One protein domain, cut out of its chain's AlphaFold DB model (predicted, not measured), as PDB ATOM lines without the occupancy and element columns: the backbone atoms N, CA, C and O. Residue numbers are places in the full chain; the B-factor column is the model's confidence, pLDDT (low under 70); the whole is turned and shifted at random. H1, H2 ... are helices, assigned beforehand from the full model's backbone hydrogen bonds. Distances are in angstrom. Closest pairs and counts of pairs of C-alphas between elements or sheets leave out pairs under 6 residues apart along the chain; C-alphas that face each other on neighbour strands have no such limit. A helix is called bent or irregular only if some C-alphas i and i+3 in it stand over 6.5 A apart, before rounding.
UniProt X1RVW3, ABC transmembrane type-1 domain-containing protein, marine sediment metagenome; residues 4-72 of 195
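What this domain is: This is residues 4 to 72 of the 195 residues of the protein "ABC transmembrane type-1 domain-containing protein" of marine sediment metagenome (UniProt X1RVW3). A long helical arm, H1a, sticks out from a small, loose head, in which the short helices H2, H3 and H4 are gathered about H1b, the far arm of the same bent helix H1. H3 packs crosswise on H1b, H2 is near the end of H1b, and residues 67 to 71 of H4 stick out from the head. The 69 printed residues have four named helices, H1, H2, H3 and H4 in that order, and no named strand; the class is all helix. The whole is extended, with a radius of gyration of the C-alphas of 18.3 A and spans of 59 by 26 by 18 A, the longest made largely by H1a.

How they stand to each other: By its hydrogen bonds H1, residues 4 to 36, was assigned as one helix, but it is bent: C-alphas 25 and 28 are 6.9 A apart. Its arms, H1a with residues 4 to 25 and H1b with residues 28 to 36, stand at a steep tilt of 40 degrees. H2, residues 40 to 45, is close to H1b but not clearly touching, the closest C-alphas being those of Ser 35 and Val 43, 6.1 A apart; the two run opposite ways at a steep tilt of 53 degrees. H3, residues 48 to 53, touches H1b, the closest C-alphas being those of Gly 31 and Trp 48, 5.5 A apart, and their lines are about perpendicular at 78 degrees. H2 and H3 meet only through their link. H4, residues 64 to 71, is close to H1b but not clearly touching, with the closest C-alphas, those of Ser 36 and Asn 65, 6.7 A apart. H1a is apart from H2, H3 and H4, and H3 is apart from H4. Every O i to N i+4 pair is within hydrogen-bond range in H1a, H1b, H2 and H4; in H3 0 of 2 are, but 3 of 3 O i to N i+3 pairs are.

Where its parts are: H1a begins at C-alpha 4 (157.133, 125.161, 139.622) and is 31.4 A long from first to last C-alpha. H1b begins at C-alpha 28 (143.941, 160.514, 140.918) and is 12.3 A long. H2 measures 8.7 A and H3 10.5 A; H3 is neither bent nor irregular, but only just: C-alphas 48 and 51 are 6.3 A apart. H4 measures 10.3 A and ends at C-alpha 71 (123.656, 173.488, 151.515).

The domain as a whole: The two C-alphas farthest apart are those of Arg 4 and Ala 72, 60.1 A. The printed part has no cut. The links H1 to H2 and H2 to H3 are tight, and the link H3 to H4, with 10 residues, is short. Residues 4 to 26, 52 to 58 and 67 to 72 stand free. The mean pLDDT of the printed part is 87.2, and residues 4 to 6 are under 70.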
ATOM      1  N   ARG A   4     157.843 124.577 138.467       60.47
ATOM      2  CA  ARG A   4     157.133 125.161 139.622       60.47
ATOM      3  C   ARG A   4     157.732 126.495 140.095       60.47
ATOM      4  O   ARG A   4     156.967 127.388 140.439       60.47
ATOM      5  N   ILE A   5     159.059 126.651 140.071       63.88
ATOM      6  CA  ILE A   5     159.750 127.875 140.522       63.88
ATOM      7  C   ILE A   5     159.554 129.004 139.503       63.88
ATOM      8  O   ILE A   5     159.228 130.123 139.887       63.88
ATOM      9  N   THR A   6     159.635 128.695 138.204       67.25
ATOM     10  CA  THR A   6     159.335 129.661 137.133       67.25
ATOM     11  C   THR A   6     157.882 130.137 137.196       67.25
ATOM     12  O   THR A   6     157.616 131.321 137.044       67.25
ATOM     13  N   ASN A   7     156.938 129.241 137.505       73.00
ATOM     14  CA  ASN A   7     155.521 129.597 137.628       73.00
ATOM     15  C   ASN A   7     155.214 130.440 138.875       73.00
ATOM     16  O   ASN A   7     154.305 131.268 138.829       73.00
ATOM     17  N   LEU A   8     155.937 130.242 139.982       70.88
ATOM     18  CA  LEU A   8     155.769 131.047 141.194       70.88
ATOM     19  C   LEU A   8     156.350 132.455 141.006       70.88
ATOM     20  O   LEU A   8     155.676 133.431 141.320       70.88
ATOM     21  N   PHE A   9     157.543 132.563 140.415       78.25
ATOM     22  CA  PHE A   9     158.175 133.845 140.098       78.25
ATOM     23  C   PHE A   9     157.323 134.681 139.134       78.25
ATOM     24  O   PHE A   9     157.035 135.841 139.420       78.25
ATOM     25  N   SER A  10     156.814 134.073 138.054       83.94
ATOM     26  CA  SER A  10     155.905 134.756 137.124       83.94
ATOM     27  C   SER A  10     154.601 135.198 137.788       83.94
ATOM     28  O   SER A  10     154.068 136.247 137.438       83.94
ATOM     29  N   ARG A  11     154.082 134.443 138.768       88.25
ATOM     30  CA  ARG A  11     152.898 134.853 139.538       88.25
ATOM     31  C   ARG A  11     153.205 136.035 140.445       88.25
ATOM     32  O   ARG A  11     152.438 136.988 140.420       88.25
ATOM     33  N   VAL A  12     154.290 136.003 141.216       93.50
ATOM     34  CA  VAL A  12     154.657 137.119 142.107       93.50
ATOM     35  C   VAL A  12     154.904 138.388 141.295       93.50
ATOM     36  O   VAL A  12     154.328 139.423 141.613       93.50
ATOM     37  N   LEU A  13     155.665 138.294 140.199       93.62
ATOM     38  CA  LEU A  13     155.898 139.419 139.295       93.62
ATOM     39  C   LEU A  13     154.583 139.976 138.733       93.62
ATOM     40  O   LEU A  13     154.370 141.183 138.764       93.62
ATOM     41  N   LEU A  14     153.673 139.105 138.283       93.44
ATOM     42  CA  LEU A  14     152.350 139.512 137.808       93.44
ATOM     43  C   LEU A  14     151.554 140.240 138.899       93.44
ATOM     44  O   LEU A  14     150.981 141.286 138.618       93.44
ATOM     45  N   HIS A  15     151.532 139.736 140.137       93.94
ATOM     46  CA  HIS A  15     150.815 140.400 141.233       93.94
ATOM     47  C   HIS A  15     151.424 141.762 141.554       93.94
ATOM     48  O   HIS A  15     150.683 142.725 141.708       93.94
ATOM     49  N   VAL A  16     152.755 141.870 141.594       96.50
ATOM     50  CA  VAL A  16     153.449 143.148 141.811       96.50
ATOM     51  C   VAL A  16     153.090 144.152 140.716       96.50
ATOM     52  O   VAL A  16     152.734 145.285 141.024       96.50
ATOM     53  N   VAL A  17     153.114 143.732 139.447       96.50
ATOM     54  CA  VAL A  17     152.745 144.588 138.309       96.50
ATOM     55  C   VAL A  17     151.276 145.013 138.386       96.50
ATOM     56  O   VAL A  17     150.982 146.192 138.216       96.50
ATOM     57  N   ILE A  18     150.353 144.094 138.686       96.00
ATOM     58  CA  ILE A  18     148.925 144.421 138.823       96.00
ATOM     59  C   ILE A  18     148.690 145.383 139.986       96.00
ATOM     60  O   ILE A  18     147.969 146.360 139.815       96.00
ATOM     61  N   ILE A  19     149.302 145.137 141.146       96.38
ATOM     62  CA  ILE A  19     149.188 146.014 142.316       96.38
ATOM     63  C   ILE A  19     149.722 147.403 141.972       96.38
ATOM     64  O   ILE A  19     149.055 148.395 142.248       96.38
ATOM     65  N   PHE A  20     150.879 147.487 141.314       96.62
ATOM     66  CA  PHE A  20     151.451 148.758 140.883       96.62
ATOM     67  C   PHE A  20     150.518 149.520 139.932       96.62
ATOM     68  O   PHE A  20     150.251 150.700 140.150       96.62
ATOM     69  N   ILE A  21     149.970 148.845 138.915       96.31
ATOM     70  CA  ILE A  21     149.014 149.448 137.974       96.31
ATOM     71  C   ILE A  21     147.744 149.898 138.703       96.31
ATOM     72  O   ILE A  21     147.269 151.007 138.465       96.31
ATOM     73  N   ALA A  22     147.211 149.074 139.608       95.69
ATOM     74  CA  ALA A  22     146.028 149.404 140.394       95.69
ATOM     75  C   ALA A  22     146.265 150.646 141.265       95.69
ATOM     76  O   ALA A  22     145.443 151.560 141.260       95.69
ATOM     77  N   PHE A  23     147.411 150.731 141.948       95.31
ATOM     78  CA  PHE A  23     147.791 151.926 142.698       95.31
ATOM     79  C   PHE A  23     147.917 153.147 141.788       95.31
ATOM     80  O   PHE A  23     147.335 154.184 142.094       95.31
ATOM     81  N   ALA A  24     148.602 153.024 140.648       95.31
ATOM     82  CA  ALA A  24     148.743 154.116 139.689       95.31
ATOM     83  C   ALA A  24     147.382 154.629 139.177       95.31
ATOM     84  O   ALA A  24     147.208 155.835 139.014       95.31
ATOM     85  N   TRP A  25     146.403 153.740 138.983       95.88
ATOM     86  CA  TRP A  25     145.032 154.096 138.597       95.88
ATOM     87  C   TRP A  25     144.225 154.746 139.724       95.88
ATOM     88  O   TRP A  25     143.396 155.613 139.458       95.88
ATOM     89  N   LEU A  26     144.461 154.352 140.976       95.06
ATOM     90  CA  LEU A  26     143.774 154.917 142.137       95.06
ATOM     91  C   LEU A  26     144.342 156.270 142.572       95.06
ATOM     92  O   LEU A  26     143.618 157.042 143.192       95.06
ATOM     93  N   MET A  27     145.597 156.584 142.238       92.62
ATOM     94  CA  MET A  27     146.253 157.857 142.579       92.62
ATOM     95  C   MET A  27     145.387 159.109 142.329       92.62
ATOM     96  O   MET A  27     145.226 159.889 143.267       92.62
ATOM     97  N   PRO A  28     144.793 159.341 141.138       92.00
ATOM     98  CA  PRO A  28     143.941 160.514 140.918       92.00
ATOM     99  C   PRO A  28     142.681 160.513 141.793       92.00
ATOM    100  O   PRO A  28     142.304 161.557 142.320       92.00
ATOM    101  N   THR A  29     142.047 159.356 142.004       94.12
ATOM    102  CA  THR A  29     140.866 159.233 142.874       94.12
ATOM    103  C   THR A  29     141.218 159.493 144.336       94.12
ATOM    104  O   THR A  29     140.481 160.191 145.027       94.12
ATOM    105  N   LEU A  30     142.365 158.989 144.796       91.81
ATOM    106  CA  LEU A  30     142.904 159.280 146.123       91.81
ATOM    107  C   LEU A  30     143.215 160.770 146.273       91.81
ATOM    108  O   LEU A  30     142.870 161.359 147.291       91.81
ATOM    109  N   GLY A  31     143.793 161.404 145.252       91.50
ATOM    110  CA  GLY A  31     144.044 162.843 145.254       91.50
ATOM    111  C   GLY A  31     142.765 163.675 145.346       91.50
ATOM    112  O   GLY A  31     142.722 164.640 146.108       91.50
ATOM    113  N   LEU A  32     141.703 163.280 144.635       92.31
ATOM    114  CA  LEU A  32     140.384 163.913 144.744       92.31
ATOM    115  C   LEU A  32     139.768 163.718 146.134       92.31
ATOM    116  O   LEU A  32     139.242 164.675 146.693       92.31
ATOM    117  N   LEU A  33     139.878 162.515 146.706       92.44
ATOM    118  CA  LEU A  33     139.384 162.207 148.051       92.44
ATOM    119  C   LEU A  33     140.120 163.009 149.132       92.44
ATOM    120  O   LEU A  33     139.501 163.539 150.046       92.44
ATOM    121  N   VAL A  34     141.443 163.121 149.027       91.56
ATOM    122  CA  VAL A  34     142.237 163.953 149.938       91.56
ATOM    123  C   VAL A  34     141.860 165.423 149.764       91.56
ATOM    124  O   VAL A  34     141.684 166.134 150.745       91.56
ATOM    125  N   SER A  35     141.676 165.886 148.528       90.81
ATOM    126  CA  SER A  35     141.301 167.279 148.263       90.81
ATOM    127  C   SER A  35     139.898 167.620 148.771       90.81
ATOM    128  O   SER A  35     139.680 168.749 149.199       90.81
ATOM    129  N   SER A  36     138.953 166.672 148.780       91.62
ATOM    130  CA  SER A  36     137.586 166.934 149.247       91.62
ATOM    131  C   SER A  36     137.491 167.180 150.755       91.62
ATOM    132  O   SER A  36     136.567 167.860 151.194       91.62
ATOM    133  N   ILE A  37     138.451 166.679 151.540       91.69
ATOM    134  CA  ILE A  37     138.547 166.902 152.992       91.69
ATOM    135  C   ILE A  37     139.567 167.982 153.373       91.69
ATOM    136  O   ILE A  37     139.793 168.191 154.559       91.69
ATOM    137  N   ARG A  38     140.222 168.643 152.413       89.88
ATOM    138  CA  ARG A  38     141.222 169.689 152.688       89.88
ATOM    139  C   ARG A  38     140.623 171.082 152.656       89.88
ATOM    140  O   ARG A  38     139.675 171.335 151.916       89.88
ATOM    141  N   ASN A  39     141.229 172.012 153.389       88.56
ATOM    142  CA  ASN A  39     140.861 173.418 153.288       88.56
ATOM    143  C   ASN A  39     141.064 173.938 151.849       88.56
ATOM    144  O   ASN A  39     142.058 173.631 151.187       88.56
ATOM    145  N   ARG A  40     140.122 174.751 151.359       84.44
ATOM    146  CA  ARG A  40     140.142 175.333 150.011       84.44
ATOM    147  C   ARG A  40     141.441 176.079 149.696       84.44
ATOM    148  O   ARG A  40     141.945 175.961 148.582       84.44
ATOM    149  N   ASN A  41     142.005 176.800 150.666       85.50
ATOM    150  CA  ASN A  41     143.270 177.522 150.483       85.50
ATOM    151  C   ASN A  41     144.446 176.571 150.215       85.50
ATOM    152  O   ASN A  41     145.304 176.856 149.377       85.50
ATOM    153  N   ASP A  42     144.450 175.406 150.859       85.00
ATOM    154  CA  ASP A  42     145.504 174.404 150.720       85.00
ATOM    155  C   ASP A  42     145.413 173.642 149.398       85.00
ATOM    156  O   ASP A  42     146.440 173.316 148.801       85.00
ATOM    157  N   VAL A  43     144.189 173.385 148.920       86.50
ATOM    158  CA  VAL A  43     143.935 172.761 147.609       86.50
ATOM    159  C   VAL A  43     144.408 173.662 146.464       86.50
ATOM    160  O   VAL A  43     144.894 173.161 145.451       86.50
ATOM    161  N   LEU A  44     144.283 174.985 146.611       87.25
ATOM    162  CA  LEU A  44     144.685 175.954 145.585       87.25
ATOM    163  C   LEU A  44     146.187 176.269 145.603       87.25
ATOM    164  O   LEU A  44     146.760 176.572 144.558       87.25
ATOM    165  N   SER A  45     146.821 176.216 146.774       88.25
ATOM    166  CA  SER A  45     148.232 176.587 146.952       88.25
ATOM    167  C   SER A  45     149.203 175.408 146.844       88.25
ATOM    168  O   SER A  45     150.387 175.614 146.574       88.25
ATOM    169  N   SER A  46     148.738 174.170 147.042       87.81
ATOM    170  CA  SER A  46     149.608 172.995 147.132       87.81
ATOM    171  C   SER A  46     148.988 171.733 146.527       87.81
ATOM    172  O   SER A  46     147.772 171.568 146.464       87.81
ATOM    173  N   GLY A  47     149.837 170.795 146.095       85.31
ATOM    174  CA  GLY A  47     149.380 169.491 145.607       85.31
ATOM    175  C   GLY A  47     148.772 168.637 146.722       85.31
ATOM    176  O   GLY A  47     149.173 168.727 147.876       85.31
ATOM    177  N   TRP A  48     147.833 167.750 146.391       86.88
ATOM    178  CA  TRP A  48     147.181 166.847 147.356       86.88
ATOM    179  C   TRP A  48     148.163 165.936 148.118       86.88
ATOM    180  O   TRP A  48     147.902 165.554 149.255       86.88
ATOM    181  N   TRP A  49     149.320 165.622 147.529       86.56
ATOM    182  CA  TRP A  49     150.355 164.785 148.143       86.56
ATOM    183  C   TRP A  49     151.089 165.455 149.316       86.56
ATOM    184  O   TRP A  49     151.826 164.776 150.032       86.56
ATOM    185  N   THR A  50     150.939 166.767 149.534       85.62
ATOM    186  CA  THR A  50     151.595 167.453 150.665       85.62
ATOM    187  C   THR A  50     151.022 167.037 152.013       85.62
ATOM    188  O   THR A  50     151.738 167.101 153.007       85.62
ATOM    189  N   VAL A  51     149.793 166.513 152.034       83.31
ATOM    190  CA  VAL A  51     149.147 165.965 153.236       83.31
ATOM    191  C   VAL A  51     149.988 164.861 153.882       83.31
ATOM    192  O   VAL A  51     150.094 164.794 155.103       83.31
ATOM    193  N   PHE A  52     150.690 164.046 153.085       83.12
ATOM    194  CA  PHE A  52     151.553 162.984 153.618       83.12
ATOM    195  C   PHE A  52     152.789 163.503 154.360       83.12
ATOM    196  O   PHE A  52     153.400 162.751 155.116       83.12
ATOM    197  N   ARG A  53     153.176 164.769 154.155       81.88
ATOM    198  CA  ARG A  53     154.314 165.379 154.860       81.88
ATOM    199  C   ARG A  53     153.937 165.854 156.261       81.88
ATOM    200  O   ARG A  53     154.794 165.859 157.136       81.88
ATOM    201  N   HIS A  54     152.671 166.208 156.474       78.81
ATOM    202  CA  HIS A  54     152.172 166.781 157.724       78.81
ATOM    203  C   HIS A  54     150.907 166.058 158.197       78.81
ATOM    204  O   HIS A  54     149.918 166.690 158.530       78.81
ATOM    205  N   LEU A  55     150.921 164.722 158.236       75.75
ATOM    206  CA  LEU A  55     149.729 163.913 158.551       75.75
ATOM    207  C   LEU A  55     149.071 164.242 159.902       75.75
ATOM    208  O   LEU A  55     147.864 164.062 160.038       75.75
ATOM    209  N   LEU A  56     149.860 164.695 160.880       75.69
ATOM    210  CA  LEU A  56     149.415 165.027 162.239       75.69
ATOM    211  C   LEU A  56     148.920 166.473 162.386       75.69
ATOM    212  O   LEU A  56     148.501 166.858 163.474       75.69
ATOM    213  N   ASP A  57     148.987 167.271 161.321       79.31
ATOM    214  CA  ASP A  57     148.400 168.602 161.306       79.31
ATOM    215  C   ASP A  57     146.895 168.469 161.050       79.31
ATOM    216  O   ASP A  57     146.459 168.151 159.941       79.31
ATOM    217  N   PHE A  58     146.101 168.620 162.107       75.62
ATOM    218  CA  PHE A  58     144.652 168.469 162.029       75.62
ATOM    219  C   PHE A  58     143.956 169.705 161.440       75.62
ATOM    220  O   PHE A  58     142.799 169.588 161.043       75.62
ATOM    221  N   GLU A  59     144.635 170.855 161.326       77.69
ATOM    222  CA  GLU A  59     144.040 172.099 160.808       77.69
ATOM    223  C   GLU A  59     143.852 172.083 159.283       77.69
ATOM    224  O   GLU A  59     142.977 172.766 158.750       77.69
ATOM    225  N   GLN A  60     144.615 171.247 158.569       78.00
ATOM    226  CA  GLN A  60     144.496 171.096 157.112       78.00
ATOM    227  C   GLN A  60     143.230 170.332 156.679       78.00
ATOM    228  O   GLN A  60     142.887 170.340 155.491       78.00
ATOM    229  N   TYR A  61     142.559 169.636 157.608       86.69
ATOM    230  CA  TYR A  61     141.361 168.844 157.330       86.69
ATOM    231  C   TYR A  61     140.093 169.594 157.738       86.69
ATOM    232  O   TYR A  61     139.973 170.099 158.849       86.69
ATOM    233  N   THR A  62     139.100 169.617 156.854       89.81
ATOM    234  CA  THR A  62     137.801 170.238 157.106       89.81
ATOM    235  C   THR A  62     136.677 169.453 156.438       89.81
ATOM    236  O   THR A  62     136.841 168.859 155.371       89.81
ATOM    237  N   LEU A  63     135.502 169.471 157.067       90.44
ATOM    238  CA  LEU A  63     134.255 168.971 156.483       90.44
ATOM    239  C   LEU A  63     133.404 170.094 155.877       90.44
ATOM    240  O   LEU A  63     132.336 169.824 155.323       90.44
ATOM    241  N   GLU A  64     133.885 171.336 155.943       90.25
ATOM    242  CA  GLU A  64     133.168 172.516 155.464       90.25
ATOM    243  C   GLU A  64     132.815 172.406 153.976       90.25
ATOM    244  O   GLU A  64     131.684 172.708 153.598       90.25
ATOM    245  N   ASN A  65     133.707 171.837 153.156       89.88
ATOM    246  CA  ASN A  65     133.458 171.588 151.731       89.88
ATOM    247  C   ASN A  65     132.178 170.765 151.491       89.88
ATOM    248  O   ASN A  65     131.421 171.034 150.559       89.88
ATOM    249  N   TYR A  66     131.912 169.756 152.327       91.06
ATOM    250  CA  TYR A  66     130.706 168.937 152.203       91.06
ATOM    251  C   TYR A  66     129.470 169.707 152.653       91.06
ATOM    252  O   TYR A  66     128.434 169.630 151.993       91.06
ATOM    253  N   THR A  67     129.568 170.469 153.746       90.19
ATOM    254  CA  THR A  67     128.454 171.310 154.200       90.19
ATOM    255  C   THR A  67     128.120 172.395 153.181       90.19
ATOM    256  O   THR A  67     126.942 172.596 152.895       90.19
ATOM    257  N   GLU A  68     129.124 173.019 152.558       89.44
ATOM    258  CA  GLU A  68     128.961 174.001 151.483       89.44
ATOM    259  C   GLU A  68     128.238 173.361 150.295       89.44
ATOM    260  O   GLU A  68     127.230 173.886 149.846       89.44
ATOM    261  N   VAL A  69     128.662 172.179 149.839       88.75
ATOM    262  CA  VAL A  69     128.043 171.476 148.698       88.75
ATOM    263  C   VAL A  69     126.612 171.009 148.994       88.75
ATOM    264  O   VAL A  69     125.738 171.096 148.133       88.75
ATOM    265  N   ILE A  70     126.340 170.504 150.197       87.62
ATOM    266  CA  ILE A  70     125.004 170.002 150.558       87.62
ATOM    267  C   ILE A  70     124.017 171.159 150.765       87.62
ATOM    268  O   ILE A  70     122.842 171.028 150.419       87.62
ATOM    269  N   THR A  71     124.482 172.287 151.306       90.19
ATOM    270  CA  THR A  71     123.656 173.488 151.515       90.19
ATOM    271  C   THR A  71     123.615 174.408 150.295       90.19
ATOM    272  O   THR A  71     122.704 175.233 150.186       90.19
ATOM    273  N   ALA A  72     124.545 174.247 149.347       89.56
ATOM    274  CA  ALA A  72     124.578 175.003 148.105       89.56
ATOM    275  C   ALA A  72     123.271 174.829 147.330       89.56
ATOM    276  O   ALA A  72     122.810 173.722 147.023       89.56
TER     277      ALA A  72